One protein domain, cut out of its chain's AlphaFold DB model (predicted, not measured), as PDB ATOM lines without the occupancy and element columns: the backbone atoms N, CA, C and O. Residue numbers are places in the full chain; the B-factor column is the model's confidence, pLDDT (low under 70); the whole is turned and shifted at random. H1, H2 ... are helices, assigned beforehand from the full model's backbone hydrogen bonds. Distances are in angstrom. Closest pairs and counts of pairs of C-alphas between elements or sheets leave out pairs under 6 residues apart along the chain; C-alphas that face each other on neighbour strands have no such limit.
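This is residues 132 to 183 of the 262 residues of the protein "Hypothetical protein" of Rotaria sp. Silwood1 (UniProt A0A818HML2). Three short helices, H1, H2 and H3, stand steeply to one another with their centres at the corners of a triangle, and loops about as long as the helices join them into a small, loosely knit cluster. No two of the helices lie side by side, and residues 175 to 183 follow H3 as a tail without a named element. The printed part has 52 residues with three named helices, H1, H2 and H3 in that order, and no named strand. The class is all helix, though under half of the residues, 24 of the 52, are in named elements. The whole is compact, with a radius of gyration of the C-alphas of 10.1 A and spans of 26 by 19 by 17 A.

H1, the longest helix, covers residues 132 to 141 and measures 14.4 A from C-alpha 132 at (41.456, 115.758, 69.638) to C-alpha 141. H2 covers residues 152 to 159 and measures 10.6 A. H3 covers residues 169 to 174, 8.7 A, and ends at C-alpha 174 at (47.458, 129.732, 67.828).

H1 and H2 are close but not clearly touching; their closest C-alphas, of Phe 140 and Phe 156, are 7.2 A apart. They run opposite ways at a steep tilt of 65 degrees. H1 and H3 are also close but not clearly touching, about perpendicular at 86 degrees, with the closest C-alphas, of Val 137 and Phe 172, 7.2 A apart. H2 and H3 only just touch, with 3 pairs of C-alphas within 8 A, the closest those of His 153 and Leu 169 at 6.4 A. They run opposite ways at a steep tilt of 69 degrees, only just short of about perpendicular. In H1, H2 and H3 every O i to N i+4 pair is within hydrogen-bond range.

The C-alphas farthest apart, of His 162 and Gln 183, are 27.9 A apart. The printed part has no cut, and both links are short, with 10 and 9 residues. The mean pLDDT of the printed part is 74.8; residues 144 to 151, 161 to 166 and 181 to 183 are under 70.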
ATOM      1  N   GLU A 132      40.362 116.716  69.788       86.19
ATOM      2  CA  GLU A 132      41.456 115.758  69.638       86.19
ATOM      3  C   GLU A 132      42.669 116.365  68.917       86.19
ATOM      4  O   GLU A 132      43.801 116.230  69.382       86.19
ATOM      5  N   LEU A 133      42.442 117.124  67.838       85.50
ATOM      6  CA  LEU A 133      43.515 117.790  67.099       85.50
ATOM      7  C   LEU A 133      44.198 118.870  67.944       85.50
ATOM      8  O   LEU A 133      45.422 118.992  67.914       85.50
ATOM      9  N   LYS A 134      43.432 119.623  68.744       86.12
ATOM     10  CA  LYS A 134      44.006 120.593  69.690       86.12
ATOM     11  C   LYS A 134      44.924 119.900  70.693       86.12
ATOM     12  O   LYS A 134      46.049 120.350  70.907       86.12
ATOM     13  N   GLN A 135      44.477 118.776  71.251       86.06
ATOM     14  CA  GLN A 135      45.265 118.010  72.210       86.06
ATOM     15  C   GLN A 135      46.533 117.423  71.572       86.06
ATOM     16  O   GLN A 135      47.598 117.463  72.187       86.06
ATOM     17  N   LEU A 136      46.454 116.944  70.326       88.00
ATOM     18  CA  LEU A 136      47.614 116.470  69.568       88.00
ATOM     19  C   LEU A 136      48.658 117.572  69.365       88.00
ATOM     20  O   LEU A 136      49.838 117.346  69.634       88.00
ATOM     21  N   VAL A 137      48.239 118.778  68.969       86.88
ATOM     22  CA  VAL A 137      49.150 119.924  68.803       86.88
ATOM     23  C   VAL A 137      49.787 120.327  70.140       86.88
ATOM     24  O   VAL A 137      50.997 120.560  70.207       86.88
ATOM     25  N   MET A 138      49.019 120.346  71.234       84.00
ATOM     26  CA  MET A 138      49.556 120.644  72.569       84.00
ATOM     27  C   MET A 138      50.562 119.589  73.050       84.00
ATOM     28  O   MET A 138      51.623 119.928  73.589       84.00
ATOM     29  N   ASN A 139      50.262 118.309  72.826       86.12
ATOM     30  CA  ASN A 139      51.155 117.201  73.155       86.12
ATOM     31  C   ASN A 139      52.431 117.256  72.306       86.12
ATOM     32  O   ASN A 139      53.524 117.031  72.824       86.12
ATOM     33  N   PHE A 140      52.310 117.626  71.029       87.81
ATOM     34  CA  PHE A 140      53.435 117.821  70.124       87.81
ATOM     35  C   PHE A 140      54.383 118.912  70.638       87.81
ATOM     36  O   PHE A 140      55.569 118.651  70.824       87.81
ATOM     37  N   TYR A 141      53.870 120.093  71.003       82.88
ATOM     38  CA  TYR A 141      54.686 121.162  71.599       82.88
ATOM     39  C   TYR A 141      55.309 120.809  72.954       82.88
ATOM     40  O   TYR A 141      56.239 121.483  73.393       82.88
ATOM     41  N   SER A 142      54.815 119.772  73.625       81.81
ATOM     42  CA  SER A 142      55.358 119.316  74.904       81.81
ATOM     43  C   SER A 142      56.592 118.416  74.747       81.81
ATOM     44  O   SER A 142      57.247 118.110  75.747       81.81
ATOM     45  N   ARG A 143      56.945 117.993  73.521       78.69
ATOM     46  CA  ARG A 143      58.108 117.122  73.278       78.69
ATOM     47  C   ARG A 143      59.407 117.926  73.134       78.69
ATOM     48  O   ARG A 143      59.446 119.007  72.559       78.69
ATOM     49  N   ASP A 144      60.508 117.353  73.620       65.31
ATOM     50  CA  ASP A 144      61.848 117.966  73.592       65.31
ATOM     51  C   ASP A 144      62.592 117.801  72.250       65.31
ATOM     52  O   ASP A 144      63.644 118.410  72.037       65.31
ATOM     53  N   ASP A 145      62.118 116.923  71.364       67.69
ATOM     54  CA  ASP A 145      62.746 116.659  70.067       67.69
ATOM     55  C   ASP A 145      62.313 117.638  68.973       67.69
ATOM     56  O   ASP A 145      62.980 117.730  67.938       67.69
ATOM     57  N   ILE A 146      61.267 118.415  69.239       69.44
ATOM     58  CA  ILE A 146      60.803 119.482  68.369       69.44
ATOM     59  C   ILE A 146      61.471 120.772  68.821       69.44
ATOM     60  O   ILE A 146      61.301 121.260  69.938       69.44
ATOM     61  N   SER A 147      62.280 121.333  67.930       60.81
ATOM     62  CA  SER A 147      62.828 122.660  68.156       60.81
ATOM     63  C   SER A 147      61.701 123.679  68.060       60.81
ATOM     64  O   SER A 147      61.077 123.817  67.009       60.81
ATOM     65  N   TYR A 148      61.532 124.479  69.110       62.00
ATOM     66  CA  TYR A 148      60.658 125.658  69.121       62.00
ATOM     67  C   TYR A 148      61.075 126.751  68.110       62.00
ATOM     68  O   TYR A 148      60.455 127.808  68.058       62.00
ATOM     69  N   GLN A 149      62.156 126.522  67.353       52.66
ATOM     70  CA  GLN A 149      62.733 127.430  66.357       52.66
ATOM     71  C   GLN A 149      62.705 126.864  64.921       52.66
ATOM     72  O   GLN A 149      63.048 127.586  63.991       52.66
ATOM     73  N   LEU A 150      62.359 125.583  64.726       53.78
ATOM     74  CA  LEU A 150      62.173 124.961  63.400       53.78
ATOM     75  C   LEU A 150      60.692 125.038  62.996       53.78
ATOM     76  O   LEU A 150      59.877 125.347  63.868       53.78
ATOM     77  N   PRO A 151      60.300 124.774  61.726       68.56
ATOM     78  CA  PRO A 151      58.892 124.799  61.343       68.56
ATOM     79  C   PRO A 151      58.186 123.591  61.968       68.56
ATOM     80  O   PRO A 151      57.981 122.559  61.338       68.56
ATOM     81  N   ALA A 152      57.843 123.727  63.250       76.50
ATOM     82  CA  ALA A 152      57.154 122.745  64.075       76.50
ATOM     83  C   ALA A 152      55.880 122.248  63.377       76.50
ATOM     84  O   ALA A 152      55.571 121.067  63.438       76.50
ATOM     85  N   HIS A 153      55.223 123.127  62.619       80.25
ATOM     86  CA  HIS A 153      54.089 122.804  61.758       80.25
ATOM     87  C   HIS A 153      54.414 121.737  60.706       80.25
ATOM     88  O   HIS A 153      53.688 120.762  60.582       80.25
ATOM     89  N   GLN A 154      55.536 121.862  59.998       77.44
ATOM     90  CA  GLN A 154      55.917 120.910  58.954       77.44
ATOM     91  C   GLN A 154      56.273 119.537  59.536       77.44
ATOM     92  O   GLN A 154      55.899 118.515  58.974       77.44
ATOM     93  N   LEU A 155      56.952 119.511  60.687       81.62
ATOM     94  CA  LEU A 155      57.237 118.268  61.411       81.62
ATOM     95  C   LEU A 155      55.955 117.607  61.927       81.62
ATOM     96  O   LEU A 155      55.819 116.393  61.829       81.62
ATOM     97  N   PHE A 156      55.014 118.406  62.431       85.00
ATOM     98  CA  PHE A 156      53.720 117.916  62.886       85.00
ATOM     99  C   PHE A 156      52.953 117.235  61.751       85.00
ATOM    100  O   PHE A 156      52.478 116.119  61.939       85.00
ATOM    101  N   LEU A 157      52.903 117.867  60.571       83.50
ATOM    102  CA  LEU A 157      52.242 117.312  59.387       83.50
ATOM    103  C   LEU A 157      52.875 115.993  58.922       83.50
ATOM    104  O   LEU A 157      52.143 115.066  58.608       83.50
ATOM    105  N   ILE A 158      54.210 115.891  58.923       82.81
ATOM    106  CA  ILE A 158      54.924 114.660  58.536       82.81
ATOM    107  C   ILE A 158      54.648 113.515  59.520       82.81
ATOM    108  O   ILE A 158      54.520 112.365  59.119       82.81
ATOM    109  N   GLU A 159      54.602 113.804  60.822       81.31
ATOM    110  CA  GLU A 159      54.394 112.771  61.845       81.31
ATOM    111  C   GLU A 159      52.940 112.305  61.952       81.31
ATOM    112  O   GLU A 159      52.687 111.179  62.375       81.31
ATOM    113  N   HIS A 160      51.992 113.169  61.594       82.12
ATOM    114  CA  HIS A 160      50.562 112.926  61.755       82.12
ATOM    115  C   HIS A 160      49.872 112.913  60.391       82.12
ATOM    116  O   HIS A 160      48.810 113.517  60.252       82.12
ATOM    117  N   ASP A 161      50.482 112.204  59.428       67.88
ATOM    118  CA  ASP A 161      50.210 112.060  57.974       67.88
ATOM    119  C   ASP A 161      48.716 111.943  57.551       67.88
ATOM    120  O   ASP A 161      48.378 111.963  56.370       67.88
ATOM    121  N   HIS A 162      47.780 111.860  58.506       55.28
ATOM    122  CA  HIS A 162      46.343 111.677  58.304       55.28
ATOM    123  C   HIS A 162      45.411 112.574  59.147       55.28
ATOM    124  O   HIS A 162      44.195 112.519  58.952       55.28
ATOM    125  N   THR A 163      45.894 113.447  60.040       54.62
ATOM    126  CA  THR A 163      44.999 114.372  60.767       54.62
ATOM    127  C   THR A 163      44.791 115.669  59.993       54.62
ATOM    128  O   THR A 163      45.422 116.683  60.268       54.62
ATOM    129  N   ASN A 164      43.846 115.613  59.052       53.81
ATOM    130  CA  ASN A 164      43.197 116.739  58.379       53.81
ATOM    131  C   ASN A 164      44.126 117.731  57.657       53.81
ATOM    132  O   ASN A 164      44.743 118.608  58.260       53.81
ATOM    133  N   ALA A 165      44.043 117.706  56.326       56.03
ATOM    134  CA  ALA A 165      44.591 118.667  55.361       56.03
ATOM    135  C   ALA A 165      44.133 120.143  55.544       56.03
ATOM    136  O   ALA A 165      44.223 120.947  54.621       56.03
ATOM    137  N   TYR A 166      43.639 120.523  56.725       67.88
ATOM    138  CA  TYR A 166      43.018 121.809  57.031       67.88
ATOM    139  C   TYR A 166      43.689 122.581  58.172       67.88
ATOM    140  O   TYR A 166      43.286 123.714  58.444       67.88
ATOM    141  N   LEU A 167      44.708 122.027  58.845       78.69
ATOM    142  CA  LEU A 167      45.408 122.771  59.891       78.69
ATOM    143  C   LEU A 167      46.401 123.766  59.279       78.69
ATOM    144  O   LEU A 167      47.554 123.446  58.977       78.69
ATOM    145  N   SER A 168      45.925 124.997  59.092       79.31
ATOM    146  CA  SER A 168      46.748 126.105  58.612       79.31
ATOM    147  C   SER A 168      47.894 126.413  59.583       79.31
ATOM    148  O   SER A 168      47.782 126.181  60.788       79.31
ATOM    149  N   LEU A 169      48.987 126.989  59.071       77.25
ATOM    150  CA  LEU A 169      50.114 127.427  59.902       77.25
ATOM    151  C   LEU A 169      49.675 128.420  60.994       77.25
ATOM    152  O   LEU A 169      50.195 128.361  62.108       77.25
ATOM    153  N   GLY A 170      48.722 129.307  60.686       77.75
ATOM    154  CA  GLY A 170      48.160 130.261  61.648       77.75
ATOM    155  C   GLY A 170      47.440 129.539  62.781       77.75
ATOM    156  O   GLY A 170      47.860 129.625  63.928       77.75
ATOM    157  N   SER A 171      46.465 128.698  62.435       79.81
ATOM    158  CA  SER A 171      45.716 127.893  63.406       79.81
ATOM    159  C   SER A 171      46.617 126.969  64.241       79.81
ATOM    160  O   SER A 171      46.383 126.783  65.431       79.81
ATOM    161  N   PHE A 172      47.675 126.404  63.650       83.69
ATOM    162  CA  PHE A 172      48.682 125.625  64.379       83.69
ATOM    163  C   PHE A 172      49.470 126.485  65.377       83.69
ATOM    164  O   PHE A 172      49.738 126.052  66.497       83.69
ATOM    165  N   SER A 173      49.830 127.706  64.976       80.19
ATOM    166  CA  SER A 173      50.565 128.654  65.818       80.19
ATOM    167  C   SER A 173      49.720 129.160  66.989       80.19
ATOM    168  O   SER A 173      50.270 129.380  68.066       80.19
ATOM    169  N   ASP A 174      48.406 129.288  66.799       80.62
ATOM    170  CA  ASP A 174      47.458 129.732  67.828       80.62
ATOM    171  C   ASP A 174      47.215 128.664  68.907       80.62
ATOM    172  O   ASP A 174      46.998 128.984  70.072       80.62
ATOM    173  N   LEU A 175      47.310 127.377  68.550       83.44
ATOM    174  CA  LEU A 175      47.180 126.245  69.485       83.44
ATOM    175  C   LEU A 175      48.423 126.004  70.347       83.44
ATOM    176  O   LEU A 175      48.510 125.040  71.115       83.44
ATOM    177  N   ARG A 176      49.417 126.869  70.212       81.94
ATOM    178  CA  ARG A 176      50.662 126.763  70.937       81.94
ATOM    179  C   ARG A 176      50.483 127.138  72.414       81.94
ATOM    180  O   ARG A 176      49.938 128.200  72.713       81.94
ATOM    181  N   PRO A 177      51.063 126.370  73.352       80.56
ATOM    182  CA  PRO A 177      51.129 126.771  74.754       80.56
ATOM    183  C   PRO A 177      51.816 128.135  74.942       80.56
ATOM    184  O   PRO A 177      52.840 128.419  74.315       80.56
ATOM    185  N   SER A 178      51.308 128.957  75.863       74.31
ATOM    186  CA  SER A 178      51.823 130.312  76.144       74.31
ATOM    187  C   SER A 178      53.301 130.344  76.560       74.31
ATOM    188  O   SER A 178      53.999 131.334  76.347       74.31
ATOM    189  N   ASN A 179      53.815 129.245  77.121       74.62
ATOM    190  CA  ASN A 179      55.216 129.097  77.518       74.62
ATOM    191  C   ASN A 179      56.179 128.853  76.343       74.62
ATOM    192  O   ASN A 179      57.399 128.897  76.536       74.62
ATOM    193  N   VAL A 180      55.661 128.565  75.152       70.75
ATOM    194  CA  VAL A 180      56.435 128.578  73.914       70.75
ATOM    195  C   VAL A 180      56.290 129.984  73.340       70.75
ATOM    196  O   VAL A 180      55.186 130.506  73.284       70.75
ATOM    197  N   LEU A 181      57.392 130.635  72.963       62.53
ATOM    198  CA  LEU A 181      57.381 132.005  72.433       62.53
ATOM    199  C   LEU A 181      57.599 131.993  70.924       62.53
ATOM    200  O   LEU A 181      58.348 131.159  70.414       62.53
ATOM    201  N   LEU A 182      56.942 132.911  70.200       62.22
ATOM    202  CA  LEU A 182      57.172 133.045  68.762       62.22
ATOM    203  C   LEU A 182      58.556 133.651  68.608       62.22
ATOM    204  O   LEU A 182      59.016 134.400  69.470       62.22
ATOM    205  N   GLN A 183      59.209 133.359  67.491       56.12
ATOM    206  CA  GLN A 183      60.449 134.048  67.170       56.12
ATOM    207  C   GLN A 183      60.239 135.572  67.113       56.12
ATOM    208  O   GLN A 183      61.135 136.311  67.509       56.12
TER     209      GLN A 183